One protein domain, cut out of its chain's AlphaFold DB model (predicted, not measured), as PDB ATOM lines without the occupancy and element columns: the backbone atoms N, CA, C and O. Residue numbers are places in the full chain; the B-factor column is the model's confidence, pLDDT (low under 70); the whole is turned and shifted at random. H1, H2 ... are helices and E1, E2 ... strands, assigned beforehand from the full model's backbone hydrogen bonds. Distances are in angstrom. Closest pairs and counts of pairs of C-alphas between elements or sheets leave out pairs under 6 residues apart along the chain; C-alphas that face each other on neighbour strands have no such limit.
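Overview. This is residues 9 to 41 and 169 to 236 of the 237 residues of the protein "Rieske 2Fe-2S domain-containing protein" of Pseudonocardiaceae bacterium (UniProt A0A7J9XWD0). Look first for a long, strongly twisted wall of three strands, E1, E2 and E3, with the short helix H3 over one face along E1. H1 and H2 cross near the end of the wall where E2 begins, and residues 9 to 26, with no named element, run the length of the sheet to H1. The 101 printed residues hold helices H1 to H3, then strands E1 to E3, a mixed class; the sheet, E1 - E2 - E3, is antiparallel. The whole is only just compact, close to loose: radius of gyration of the C-alphas 14.8 A, spans 43 by 30 by 24 A.

Along the chain. Find E1 at residues 193 to 200, E2 at 213 to 223, 29.7 A long, and E3 from C-alpha 226 at (44.306, 7.083, -3.433) to 235, 27.9 A. H1, residues 27 to 38, starts at (41.410, -2.793, 27.488) and spans 16.4 A; H2 is 172 to 180, H3 183 to 188.

Arrangement. The strands form a meander, each the antiparallel neighbour of the one before; look for N 197 and O 217, 2.9 A, and N 218 and O 230, 2.9 A, within hydrogen-bond range. H3 is on the sheet over E1, at a height over the sheet of 8.0 A; the closest C-alphas are Ala 186 and Leu 196, 5.1 A. H2 only grazes the sheet with residues 179 to 180. H1 touches H2 with residues 30 to 34 alone, closest C-alphas Leu 34 and Ala 177, 5.8 A, at a steep tilt of 58 degrees, opposite ways. Each O i to N i+4 pair is within hydrogen-bond range in H1 and H2, but 1 of 2 in H3.

Size, cuts and confidence. C-alphas 41 and 169 stand 24.9 A apart across the cut. The link E1 to E2 is long. Residues 190 to 193 have pLDDT under 70.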
ATOM      1  N   LEU A   9      49.250   5.590  -3.797       84.00
ATOM      2  CA  LEU A   9      48.412   4.586  -4.440       84.00
ATOM      3  C   LEU A   9      48.315   3.353  -3.545       84.00
ATOM      4  O   LEU A   9      49.323   2.855  -3.048       84.00
ATOM      5  N   ARG A  10      47.096   2.851  -3.356       75.94
ATOM      6  CA  ARG A  10      46.808   1.714  -2.486       75.94
ATOM      7  C   ARG A  10      45.822   0.757  -3.138       75.94
ATOM      8  O   ARG A  10      44.818   1.163  -3.727       75.94
ATOM      9  N   ARG A  11      46.105  -0.538  -3.006       74.56
ATOM     10  CA  ARG A  11      45.189  -1.604  -3.414       74.56
ATOM     11  C   ARG A  11      44.066  -1.721  -2.381       74.56
ATOM     12  O   ARG A  11      44.317  -1.702  -1.181       74.56
ATOM     13  N   SER A  12      42.826  -1.835  -2.851       71.56
ATOM     14  CA  SER A  12      41.698  -2.167  -1.977       71.56
ATOM     15  C   SER A  12      41.800  -3.635  -1.571       71.56
ATOM     16  O   SER A  12      41.933  -4.486  -2.448       71.56
ATOM     17  N   VAL A  13      41.722  -3.907  -0.271       74.50
ATOM     18  CA  VAL A  13      41.679  -5.257   0.305       74.50
ATOM     19  C   VAL A  13      40.251  -5.496   0.814       74.50
ATOM     20  O   VAL A  13      39.700  -4.580   1.436       74.50
ATOM     21  N   PRO A  14      39.607  -6.637   0.510       78.44
ATOM     22  CA  PRO A  14      38.319  -7.005   1.098       78.44
ATOM     23  C   PRO A  14      38.395  -7.042   2.628       78.44
ATOM     24  O   PRO A  14      39.407  -7.455   3.183       78.44
ATOM     25  N   TRP A  15      37.327  -6.644   3.325       77.19
ATOM     26  CA  TRP A  15      37.314  -6.617   4.798       77.19
ATOM     27  C   TRP A  15      37.627  -7.987   5.425       77.19
ATOM     28  O   TRP A  15      38.361  -8.056   6.401       77.19
ATOM     29  N   THR A  16      37.171  -9.074   4.799       80.88
ATOM     30  CA  THR A  16      37.442 -10.461   5.219       80.88
ATOM     31  C   THR A  16      38.919 -10.860   5.160       80.88
ATOM     32  O   THR A  16      39.289 -11.886   5.718       80.88
ATOM     33  N   GLU A  17      39.755 -10.084   4.469       82.88
ATOM     34  CA  GLU A  17      41.200 -10.305   4.342       82.88
ATOM     35  C   GLU A  17      42.020  -9.328   5.205       82.88
ATOM     36  O   GLU A  17      43.249  -9.406   5.238       82.88
ATOM     37  N   VAL A  18      41.367  -8.390   5.898       80.12
ATOM     38  CA  VAL A  18      42.039  -7.502   6.854       80.12
ATOM     39  C   VAL A  18      42.437  -8.329   8.078       80.12
ATOM     40  O   VAL A  18      41.678  -9.174   8.540       80.12
ATOM     41  N   ALA A  19      43.642  -8.113   8.610       81.81
ATOM     42  CA  ALA A  19      44.060  -8.774   9.842       81.81
ATOM     43  C   ALA A  19      43.259  -8.221  11.038       81.81
ATOM     44  O   ALA A  19      43.119  -7.001  11.155       81.81
ATOM     45  N   PRO A  20      42.741  -9.078  11.935       86.19
ATOM     46  CA  PRO A  20      41.996  -8.616  13.097       86.19
ATOM     47  C   PRO A  20      42.912  -7.952  14.130       86.19
ATOM     48  O   PRO A  20      43.979  -8.475  14.440       86.19
ATOM     49  N   THR A  21      42.453  -6.844  14.715       85.38
ATOM     50  CA  THR A  21      43.212  -6.034  15.688       85.38
ATOM     51  C   THR A  21      42.890  -6.345  17.153       85.38
ATOM     52  O   THR A  21      43.462  -5.735  18.049       85.38
ATOM     53  N   TRP A  22      42.012  -7.318  17.441       87.00
ATOM     54  CA  TRP A  22      41.569  -7.606  18.818       87.00
ATOM     55  C   TRP A  22      42.705  -8.021  19.766       87.00
ATOM     56  O   TRP A  22      42.593  -7.821  20.968       87.00
ATOM     57  N   ARG A  23      43.800  -8.595  19.243       89.31
ATOM     58  CA  ARG A  23      44.991  -8.950  20.044       89.31
ATOM     59  C   ARG A  23      45.862  -7.743  20.388       89.31
ATOM     60  O   ARG A  23      46.614  -7.789  21.361       89.31
ATOM     61  N   ASP A  24      45.778  -6.698  19.571       87.25
ATOM     62  CA  ASP A  24      46.527  -5.461  19.766       87.25
ATOM     63  C   ASP A  24      45.814  -4.542  20.756       87.25
ATOM     64  O   ASP A  24      46.488  -3.832  21.499       87.25
ATOM     65  N   ALA A  25      44.475  -4.598  20.792       87.38
ATOM     66  CA  ALA A  25      43.649  -3.846  21.725       87.38
ATOM     67  C   ALA A  25      44.093  -4.071  23.177       87.38
ATOM     68  O   ALA A  25      44.350  -5.202  23.607       87.38
ATOM     69  N   LYS A  26      44.183  -2.975  23.937       89.81
ATOM     70  CA  LYS A  26      44.623  -2.968  25.337       89.81
ATOM     71  C   LYS A  26      43.509  -2.422  26.240       89.81
ATOM     72  O   LYS A  26      43.569  -1.246  26.580       89.81
ATOM     73  N   PRO A  27      42.521  -3.247  26.647       91.19
ATOM     74  CA  PRO A  27      41.410  -2.793  27.488       91.19
ATOM     75  C   PRO A  27      41.863  -2.059  28.755       91.19
ATOM     76  O   PRO A  27      41.480  -0.917  28.944       91.19
ATOM     77  N   GLY A  28      42.806  -2.621  29.524       91.19
ATOM     78  CA  GLY A  28      43.311  -1.955  30.737       91.19
ATOM     79  C   GLY A  28      43.980  -0.594  30.481       91.19
ATOM     80  O   GLY A  28      43.888   0.312  31.307       91.19
ATOM     81  N   LEU A  29      44.595  -0.397  29.310       90.69
ATOM     82  CA  LEU A  29      45.139   0.909  28.936       90.69
ATOM     83  C   LEU A  29      44.037   1.898  28.526       90.69
ATOM     84  O   LEU A  29      44.171   3.091  28.782       90.69
ATOM     85  N   ILE A  30      42.965   1.418  27.890       91.62
ATOM     86  CA  ILE A  30      41.791   2.236  27.553       91.62
ATOM     87  C   ILE A  30      41.097   2.684  28.841       91.62
ATOM     88  O   ILE A  30      40.826   3.872  28.989       91.62
ATOM     89  N   ASP A  31      40.895   1.765  29.786       93.44
ATOM     90  CA  ASP A  31      40.246   2.035  31.070       93.44
ATOM     91  C   ASP A  31      41.049   3.058  31.886       93.44
ATOM     92  O   ASP A  31      40.524   4.098  32.274       93.44
ATOM     93  N   THR A  32      42.361   2.846  32.050       92.88
ATOM     94  CA  THR A  32      43.217   3.813  32.764       92.88
ATOM     95  C   THR A  32      43.301   5.167  32.051       92.88
ATOM     96  O   THR A  32      43.384   6.206  32.704       92.88
ATOM     97  N   ALA A  33      43.274   5.201  30.712       92.06
ATOM     98  CA  ALA A  33      43.204   6.457  29.969       92.06
ATOM     99  C   ALA A  33      41.855   7.168  30.167       92.06
ATOM    100  O   ALA A  33      41.838   8.390  30.305       92.06
ATOM    101  N   LEU A  34      40.743   6.432  30.211       94.06
ATOM    102  CA  LEU A  34      39.416   6.983  30.487       94.06
ATOM    103  C   LEU A  34      39.357   7.597  31.887       94.06
ATOM    104  O   LEU A  34      38.940   8.745  32.015       94.06
ATOM    105  N   GLU A  35      39.850   6.887  32.904       93.44
ATOM    106  CA  GLU A  35      39.936   7.397  34.278       93.44
ATOM    107  C   GLU A  35      40.721   8.715  34.333       93.44
ATOM    108  O   GLU A  35      40.263   9.703  34.911       93.44
ATOM    109  N   ARG A  36      41.884   8.776  33.668       92.00
ATOM    110  CA  ARG A  36      42.681  10.010  33.586       92.00
ATOM    111  C   ARG A  36      41.976  11.122  32.817       92.00
ATOM    112  O   ARG A  36      42.140  12.283  33.183       92.00
ATOM    113  N   ALA A  37      41.230  10.808  31.758       91.31
ATOM    114  CA  ALA A  37      40.457  11.797  31.010       91.31
ATOM    115  C   ALA A  37      39.333  12.385  31.877       91.31
ATOM    116  O   ALA A  37      39.218  13.602  31.980       91.31
ATOM    117  N   GLN A  38      38.568  11.534  32.566       92.38
ATOM    118  CA  GLN A  38      37.474  11.946  33.450       92.38
ATOM    119  C   GLN A  38      37.954  12.726  34.681       92.38
ATOM    120  O   GLN A  38      37.233  13.581  35.185       92.38
ATOM    121  N   ALA A  39      39.174  12.468  35.159       91.75
ATOM    122  CA  ALA A  39      39.764  13.199  36.279       91.75
ATOM    123  C   ALA A  39      40.267  14.608  35.910       91.75
ATOM    124  O   ALA A  39      40.643  15.381  36.797       91.75
ATOM    125  N   ARG A  40      40.331  14.959  34.618       90.56
ATOM    126  CA  ARG A  40      40.788  16.286  34.185       90.56
ATOM    127  C   ARG A  40      39.678  17.320  34.367       90.56
ATOM    128  O   ARG A  40      38.526  17.033  34.064       90.56
ATOM    129  N   PRO A  41      40.021  18.546  34.800       93.12
ATOM    130  CA  PRO A  41      39.021  19.580  35.007       93.12
ATOM    131  C   PRO A  41      38.397  19.998  33.673       93.12
ATOM    132  O   PRO A  41      39.098  20.437  32.758       93.12
ATOM    133  N   ARG A 169      22.114   6.382  21.937       95.25
ATOM    134  CA  ARG A 169      21.796   5.888  23.284       95.25
ATOM    135  C   ARG A 169      23.042   5.203  23.837       95.25
ATOM    136  O   ARG A 169      23.368   4.112  23.378       95.25
ATOM    137  N   CYS A 170      23.731   5.867  24.749       94.19
ATOM    138  CA  CYS A 170      24.961   5.406  25.388       94.19
ATOM    139  C   CYS A 170      25.219   6.258  26.631       94.19
ATOM    140  O   CYS A 170      24.641   7.345  26.748       94.19
ATOM    141  N   GLU A 171      26.117   5.805  27.498       93.44
ATOM    142  CA  GLU A 171      26.658   6.682  28.527       93.44
ATOM    143  C   GLU A 171      27.685   7.644  27.896       93.44
ATOM    144  O   GLU A 171      28.354   7.287  26.919       93.44
ATOM    145  N   PRO A 172      27.825   8.890  28.389       90.69
ATOM    146  CA  PRO A 172      28.810   9.831  27.850       90.69
ATOM    147  C   PRO A 172      30.247   9.290  27.887       90.69
ATOM    148  O   PRO A 172      31.029   9.536  26.968       90.69
ATOM    149  N   GLU A 173      30.579   8.521  28.922       92.44
ATOM    150  CA  GLU A 173      31.886   7.888  29.098       92.44
ATOM    151  C   GLU A 173      32.194   6.822  28.047       92.44
ATOM    152  O   GLU A 173      33.339   6.741  27.608       92.44
ATOM    153  N   ASP A 174      31.189   6.111  27.527       92.94
ATOM    154  CA  ASP A 174      31.375   5.152  26.428       92.94
ATOM    155  C   ASP A 174      31.887   5.847  25.157       92.94
ATOM    156  O   ASP A 174      32.690   5.297  24.400       92.94
ATOM    157  N   VAL A 175      31.445   7.088  24.912       92.31
ATOM    158  CA  VAL A 175      31.894   7.887  23.761       92.31
ATOM    159  C   VAL A 175      33.363   8.275  23.919       92.31
ATOM    160  O   VAL A 175      34.125   8.227  22.946       92.31
ATOM    161  N   VAL A 176      33.773   8.632  25.140       92.06
ATOM    162  CA  VAL A 176      35.165   8.963  25.468       92.06
ATOM    163  C   VAL A 176      36.039   7.710  25.395       92.06
ATOM    164  O   VAL A 176      37.063   7.728  24.715       92.06
ATOM    165  N   ALA A 177      35.604   6.594  25.979       92.31
ATOM    166  CA  ALA A 177      36.299   5.310  25.930       92.31
ATOM    167  C   ALA A 177      36.524   4.852  24.482       92.31
ATOM    168  O   ALA A 177      37.644   4.530  24.089       92.31
ATOM    169  N   ASN A 178      35.489   4.931  23.640       90.69
ATOM    170  CA  ASN A 178      35.595   4.596  22.221       90.69
ATOM    171  C   ASN A 178      36.583   5.514  21.480       90.69
ATOM    172  O   ASN A 178      37.287   5.076  20.570       90.69
ATOM    173  N   ARG A 179      36.670   6.796  21.857       89.00
ATOM    174  CA  ARG A 179      37.670   7.724  21.304       89.00
ATOM    175  C   ARG A 179      39.101   7.356  21.720       89.00
ATOM    176  O   ARG A 179      40.026   7.630  20.950       89.00
ATOM    177  N   LEU A 180      39.268   6.757  22.897       90.88
ATOM    178  CA  LEU A 180      40.540   6.294  23.462       90.88
ATOM    179  C   LEU A 180      40.915   4.862  23.040       90.88
ATOM    180  O   LEU A 180      42.010   4.408  23.362       90.88
ATOM    181  N   ASP A 181      40.066   4.184  22.264       90.50
ATOM    182  CA  ASP A 181      40.365   2.912  21.602       90.50
ATOM    183  C   ASP A 181      40.746   3.134  20.126       90.50
ATOM    184  O   ASP A 181      39.897   3.059  19.237       90.50
ATOM    185  N   PRO A 182      42.019   3.386  19.785       86.44
ATOM    186  CA  PRO A 182      42.424   3.472  18.385       86.44
ATOM    187  C   PRO A 182      42.324   2.128  17.636       86.44
ATOM    188  O   PRO A 182      42.276   2.124  16.403       86.44
ATOM    189  N   TRP A 183      42.288   0.984  18.327       87.00
ATOM    190  CA  TRP A 183      42.387  -0.339  17.705       87.00
ATOM    191  C   TRP A 183      41.103  -0.784  17.003       87.00
ATOM    192  O   TRP A 183      41.199  -1.522  16.011       87.00
ATOM    193  N   HIS A 184      39.922  -0.308  17.423       84.31
ATOM    194  CA  HIS A 184      38.683  -0.592  16.684       84.31
ATOM    195  C   HIS A 184      38.710   0.003  15.270       84.31
ATOM    196  O   HIS A 184      38.125  -0.570  14.348       84.31
ATOM    197  N   GLY A 185      39.407   1.128  15.065       78.25
ATOM    198  CA  GLY A 185      39.309   1.917  13.837       78.25
ATOM    199  C   GLY A 185      39.738   1.165  12.574       78.25
ATOM    200  O   GLY A 185      39.073   1.279  11.544       78.25
ATOM    201  N   ALA A 186      40.791   0.342  12.641       72.31
ATOM    202  CA  ALA A 186      41.262  -0.424  11.482       72.31
ATOM    203  C   ALA A 186      40.269  -1.517  11.041       72.31
ATOM    204  O   ALA A 186      40.113  -1.768   9.844       72.31
ATOM    205  N   TRP A 187      39.602  -2.166  12.001       81.00
ATOM    206  CA  TRP A 187      38.698  -3.289  11.744       81.00
ATOM    207  C   TRP A 187      37.251  -2.848  11.489       81.00
ATOM    208  O   TRP A 187      36.611  -3.343  10.560       81.00
ATOM    209  N   PHE A 188      36.738  -1.917  12.296       81.25
ATOM    210  CA  PHE A 188      35.348  -1.450  12.267       81.25
ATOM    211  C   PHE A 188      35.106  -0.364  11.208       81.25
ATOM    212  O   PHE A 188      34.013  -0.272  10.645       81.25
ATOM    213  N   HIS A 189      36.134   0.420  10.859       77.06
ATOM    214  CA  HIS A 189      36.047   1.483   9.852       77.06
ATOM    215  C   HIS A 189      36.970   1.255   8.633       77.06
ATOM    216  O   HIS A 189      37.716   2.162   8.241       77.06
ATOM    217  N   PRO A 190      36.879   0.106   7.928       68.31
ATOM    218  CA  PRO A 190      37.781  -0.233   6.814       68.31
ATOM    219  C   PRO A 190      37.667   0.741   5.617       68.31
ATOM    220  O   PRO A 190      38.555   0.843   4.753       68.31
ATOM    221  N   TYR A 191      36.567   1.498   5.562       67.88
ATOM    222  CA  TYR A 191      36.275   2.493   4.530       67.88
ATOM    223  C   TYR A 191      36.779   3.910   4.861       67.88
ATOM    224  O   TYR A 191      36.944   4.711   3.936       67.88
ATOM    225  N   SER A 192      37.121   4.188   6.120       67.12
ATOM    226  CA  SER A 192      37.521   5.530   6.574       67.12
ATOM    227  C   SER A 192      38.962   5.581   7.079       67.12
ATOM    228  O   SER A 192      39.677   6.528   6.754       67.12
ATOM    229  N   PHE A 193      39.419   4.547   7.794       68.38
ATOM    230  CA  PHE A 193      40.725   4.523   8.460       68.38
ATOM    231  C   PHE A 193      41.556   3.336   7.994       68.38
ATOM    232  O   PHE A 193      41.629   2.292   8.640       68.38
ATOM    233  N   VAL A 194      42.178   3.478   6.825       70.50
ATOM    234  CA  VAL A 194      42.996   2.396   6.280       70.50
ATOM    235  C   VAL A 194      44.406   2.443   6.840       70.50
ATOM    236  O   VAL A 194      44.980   3.518   6.982       70.50
ATOM    237  N   ASP A 195      44.959   1.271   7.158       72.19
ATOM    238  CA  ASP A 195      46.255   1.131   7.836       72.19
ATOM    239  C   ASP A 195      46.347   1.916   9.149       72.19
ATOM    240  O   ASP A 195      47.415   2.439   9.465       72.19
ATOM    241  N   LEU A 196      45.247   2.016   9.909       81.25
ATOM    242  CA  LEU A 196      45.342   2.583  11.248       81.25
ATOM    243  C   LEU A 196      46.264   1.697  12.092       81.25
ATOM    244  O   LEU A 196      46.011   0.506  12.265       81.25
ATOM    245  N   ARG A 197      47.354   2.289  12.578       84.50
ATOM    246  CA  ARG A 197      48.321   1.659  13.477       84.50
ATOM    247  C   ARG A 197      48.617   2.578  14.643       84.50
ATOM    248  O   ARG A 197      48.850   3.771  14.451       84.50
ATOM    249  N   VAL A 198      48.671   2.000  15.833       87.25
ATOM    250  CA  VAL A 198      49.219   2.666  17.013       87.25
ATOM    251  C   VAL A 198      50.739   2.562  16.931       87.25
ATOM    252  O   VAL A 198      51.284   1.461  16.900       87.25
ATOM    253  N   ILE A 199      51.410   3.705  16.810       89.38
ATOM    254  CA  ILE A 199      52.874   3.819  16.766       89.38
ATOM    255  C   ILE A 199      53.426   3.913  18.188       89.38
ATOM    256  O   ILE A 199      54.401   3.245  18.516       89.38
ATOM    257  N   GLU A 200      52.772   4.712  19.030       89.06
ATOM    258  CA  GLU A 200      53.096   4.885  20.446       89.06
ATOM    259  C   GLU A 200      51.794   4.947  21.248       89.06
ATOM    260  O   GLU A 200      50.786   5.477  20.770       89.06
ATOM    261  N   ALA A 201      51.825   4.422  22.467       87.25
ATOM    262  CA  ALA A 201      50.732   4.483  23.425       87.25
ATOM    263  C   ALA A 201      51.279   4.990  24.771       87.25
ATOM    264  O   ALA A 201      52.464   4.762  25.051       87.25
ATOM    265  N   PRO A 202      50.465   5.676  25.590       88.69
ATOM    266  CA  PRO A 202      50.921   6.148  26.889       88.69
ATOM    267  C   PRO A 202      51.202   4.958  27.813       88.69
ATOM    268  O   PRO A 202      50.588   3.898  27.684       88.69
ATOM    269  N   SER A 203      52.129   5.122  28.758       84.75
ATOM    270  CA  SER A 203      52.265   4.156  29.850       84.75
ATOM    271  C   SER A 203      51.070   4.276  30.802       84.75
ATOM    272  O   SER A 203      50.575   5.376  31.039       84.75
ATOM    273  N   GLU A 204      50.620   3.153  31.369       76.00
ATOM    274  CA  GLU A 204      49.414   3.089  32.221       76.00
ATOM    275  C   GLU A 204      49.464   4.038  33.437       76.00
ATOM    276  O   GLU A 204      48.424   4.504  33.888       76.00
ATOM    277  N   GLY A 205      50.663   4.384  33.921       76.31
ATOM    278  CA  GLY A 205      50.885   5.315  35.036       76.31
ATOM    279  C   GLY A 205      51.574   6.625  34.646       76.31
ATOM    280  O   GLY A 205      52.326   7.169  35.451       76.31
ATOM    281  N   THR A 206      51.437   7.096  33.404       80.69
ATOM    282  CA  THR A 206      52.059   8.369  33.012       80.69
ATOM    283  C   THR A 206      51.405   9.554  33.732       80.69
ATOM    284  O   THR A 206      50.193   9.744  33.661       80.69
ATOM    285  N   GLU A 207      52.214  10.362  34.418       79.69
ATOM    286  CA  GLU A 207      51.781  11.631  35.025       79.69
ATOM    287  C   GLU A 207      52.134  12.842  34.148       79.69
ATOM    288  O   GLU A 207      51.666  13.947  34.407       79.69
ATOM    289  N   ASP A 208      52.951  12.651  33.103       82.88
ATOM    290  CA  ASP A 208      53.356  13.718  32.187       82.88
ATOM    291  C   ASP A 208      52.268  13.944  31.117       82.88
ATOM    292  O   ASP A 208      52.112  13.120  30.205       82.88
ATOM    293  N   PRO A 209      51.550  15.088  31.130       78.12
ATOM    294  CA  PRO A 209      50.492  15.366  30.160       78.12
ATOM    295  C   PRO A 209      50.990  15.457  28.711       78.12
ATOM    296  O   PRO A 209      50.190  15.385  27.773       78.12
ATOM    297  N   ALA A 210      52.294  15.665  28.493       80.31
ATOM    298  CA  ALA A 210      52.884  15.644  27.163       80.31
ATOM    299  C   ALA A 210      53.012  14.215  26.618       80.31
ATOM    300  O   ALA A 210      52.911  14.029  25.400       80.31
ATOM    301  N   LEU A 211      53.219  13.227  27.492       82.88
ATOM    302  CA  LEU A 211      53.356  11.810  27.149       82.88
ATOM    303  C   LEU A 211      52.021  11.053  27.192       82.88
ATOM    304  O   LEU A 211      51.921   9.986  26.591       82.88
ATOM    305  N   ASP A 212      50.986  11.627  27.809       88.31
ATOM    306  CA  ASP A 212      49.632  11.061  27.871       88.31
ATOM    307  C   ASP A 212      48.861  11.208  26.541       88.31
ATOM    308  O   ASP A 212      47.916  11.995  26.386       88.31
ATOM    309  N   ARG A 213      49.340  10.493  25.517       89.44
ATOM    310  CA  ARG A 213      48.800  10.509  24.154       89.44
ATOM    311  C   ARG A 213      49.036   9.190  23.425       89.44
ATOM    312  O   ARG A 213      50.070   8.552  23.592       89.44
ATOM    313  N   PHE A 214      48.142   8.863  22.502       89.88
ATOM    314  CA  PHE A 214      48.384   7.860  21.468       89.88
ATOM    315  C   PHE A 214      48.965   8.540  20.230       89.88
ATOM    316  O   PHE A 214      48.422   9.534  19.750       89.88
ATOM    317  N   LEU A 215      50.050   8.010  19.674       90.19
ATOM    318  CA  LEU A 215      50.512   8.400  18.346       90.19
ATOM    319  C   LEU A 215      49.971   7.386  17.347       90.19
ATOM    320  O   LEU A 215      50.400   6.234  17.345       90.19
ATOM    321  N   VAL A 216      49.040   7.803  16.493       89.12
ATOM    322  CA  VAL A 216      48.458   6.917  15.480       89.12
ATOM    323  C   VAL A 216      48.901   7.336  14.090       89.12
ATOM    324  O   VAL A 216      48.961   8.520  13.758       89.12
ATOM    325  N   GLN A 217      49.199   6.350  13.257       88.69
ATOM    326  CA  GLN A 217      49.289   6.528  11.818       88.69
ATOM    327  C   GLN A 217      47.980   6.044  11.212       88.69
ATOM    328  O   GLN A 217      47.563   4.926  11.485       88.69
ATOM    329  N   VAL A 218      47.340   6.864  10.385       85.94
ATOM    330  CA  VAL A 218      46.105   6.516   9.678       85.94
ATOM    331  C   VAL A 218      46.168   7.033   8.251       85.94
ATOM    332  O   VAL A 218      46.663   8.129   7.995       85.94
ATOM    333  N   SER A 219      45.675   6.253   7.293       85.25
ATOM    334  CA  SER A 219      45.547   6.698   5.907       85.25
ATOM    335  C   SER A 219      44.101   7.053   5.593       85.25
ATOM    336  O   SER A 219      43.217   6.195   5.619       85.25
ATOM    337  N   PHE A 220      43.867   8.317   5.241       81.75
ATOM    338  CA  PHE A 220      42.559   8.805   4.816       81.75
ATOM    339  C   PHE A 220      42.352   8.535   3.331       81.75
ATOM    340  O   PHE A 220      43.207   8.847   2.499       81.75
ATOM    341  N   ARG A 221      41.212   7.943   2.983       79.00
ATOM    342  CA  ARG A 221      40.872   7.604   1.599       79.00
ATOM    343  C   ARG A 221      40.305   8.829   0.872       79.00
ATOM    344  O   ARG A 221      39.287   9.363   1.287       79.00
ATOM    345  N   ILE A 222      40.933   9.226  -0.240       82.06
ATOM    346  CA  ILE A 222      40.440  10.292  -1.139       82.06
ATOM    347  C   ILE A 222      39.637   9.692  -2.298       82.06
ATOM    348  O   ILE A 222      38.633  10.243  -2.735       82.06
ATOM    349  N   SER A 223      40.077   8.546  -2.818       80.69
ATOM    350  CA  SER A 223      39.382   7.813  -3.880       80.69
ATOM    351  C   SER A 223      39.614   6.310  -3.730       80.69
ATOM    352  O   SER A 223      40.345   5.869  -2.842       80.69
ATOM    353  N   ARG A 224      39.042   5.489  -4.621       75.62
ATOM    354  CA  ARG A 224      39.146   4.017  -4.561       75.62
ATOM    355  C   ARG A 224      40.584   3.490  -4.439       75.62
ATOM    356  O   ARG A 224      40.779   2.410  -3.887       75.62
ATOM    357  N   ARG A 225      41.578   4.214  -4.967       82.69
ATOM    358  CA  ARG A 225      42.996   3.807  -4.960       82.69
ATOM    359  C   ARG A 225      43.940   4.836  -4.351       82.69
ATOM    360  O   ARG A 225      45.133   4.574  -4.324       82.69
ATOM    361  N   VAL A 226      43.450   5.990  -3.909       85.62
ATOM    362  CA  VAL A 226      44.306   7.083  -3.433       85.62
ATOM    363  C   VAL A 226      44.046   7.325  -1.959       85.62
ATOM    364  O   VAL A 226      42.899   7.538  -1.556       85.62
ATOM    365  N   VAL A 227      45.117   7.307  -1.171       86.56
ATOM    366  CA  VAL A 227      45.083   7.596   0.263       86.56
ATOM    367  C   VAL A 227      46.123   8.647   0.633       86.56
ATOM    368  O   VAL A 227      47.139   8.774  -0.047       86.56
ATOM    369  N   VAL A 228      45.898   9.367   1.726       87.69
ATOM    370  CA  VAL A 228      46.877  10.276   2.333       87.69
ATOM    371  C   VAL A 228      47.203   9.762   3.733       87.69
ATOM    372  O   VAL A 228      46.307   9.749   4.580       87.69
ATOM    373  N   PRO A 229      48.439   9.295   3.986       85.69
ATOM    374  CA  PRO A 229      48.862   8.896   5.316       85.69
ATOM    375  C   PRO A 229      49.080  10.134   6.186       85.69
ATOM    376  O   PRO A 229      49.710  11.105   5.766       85.69
ATOM    377  N   VAL A 230      48.585  10.069   7.412       86.31
ATOM    378  CA  VAL A 230      48.710  11.109   8.425       86.31
ATOM    379  C   VAL A 230      49.166  10.446   9.714       86.31
ATOM    380  O   VAL A 230      48.619   9.423  10.120       86.31
ATOM    381  N   THR A 231      50.167  11.038  10.355       88.38
ATOM    382  CA  THR A 231      50.519  10.709  11.736       88.38
ATOM    383  C   THR A 231      49.908  11.778  12.626       88.38
ATOM    384  O   THR A 231      50.149  12.965  12.404       88.38
ATOM    385  N   SER A 232      49.101  11.374  13.602       83.81
ATOM    386  CA  SER A 232      48.375  12.294  14.474       83.81
ATOM    387  C   SER A 232      48.545  11.901  15.943       83.81
ATOM    388  O   SER A 232      48.380  10.725  16.276       83.81
ATOM    389  N   PRO A 233      48.889  12.850  16.832       85.62
ATOM    390  CA  PRO A 233      48.821  12.634  18.268       85.62
ATOM    391  C   PRO A 233      47.378  12.800  18.770       85.62
ATOM    392  O   PRO A 233      46.739  13.824  18.540       85.62
ATOM    393  N   HIS A 234      46.887  11.813  19.509       84.81
ATOM    394  CA  HIS A 234      45.593  11.809  20.186       84.81
ATOM    395  C   HIS A 234      45.847  11.912  21.687       84.81
ATOM    396  O   HIS A 234      46.221  10.928  22.319       84.81
ATOM    397  N   ARG A 235      45.702  13.114  22.250       84.50
ATOM    398  CA  ARG A 235      45.841  13.318  23.698       84.50
ATOM    399  C   ARG A 235      44.677  12.656  24.427       84.50
ATOM    400  O   ARG A 235      43.553  12.698  23.933       84.50
ATOM    401  N   VAL A 236      44.961  12.101  25.597       80.38
ATOM    402  CA  VAL A 236      43.940  11.663  26.552       80.38
ATOM    403  C   VAL A 236      43.374  12.933  27.183       80.38
ATOM    404  O   VAL A 236      44.080  13.558  27.960       80.38
TER     405      VAL A 236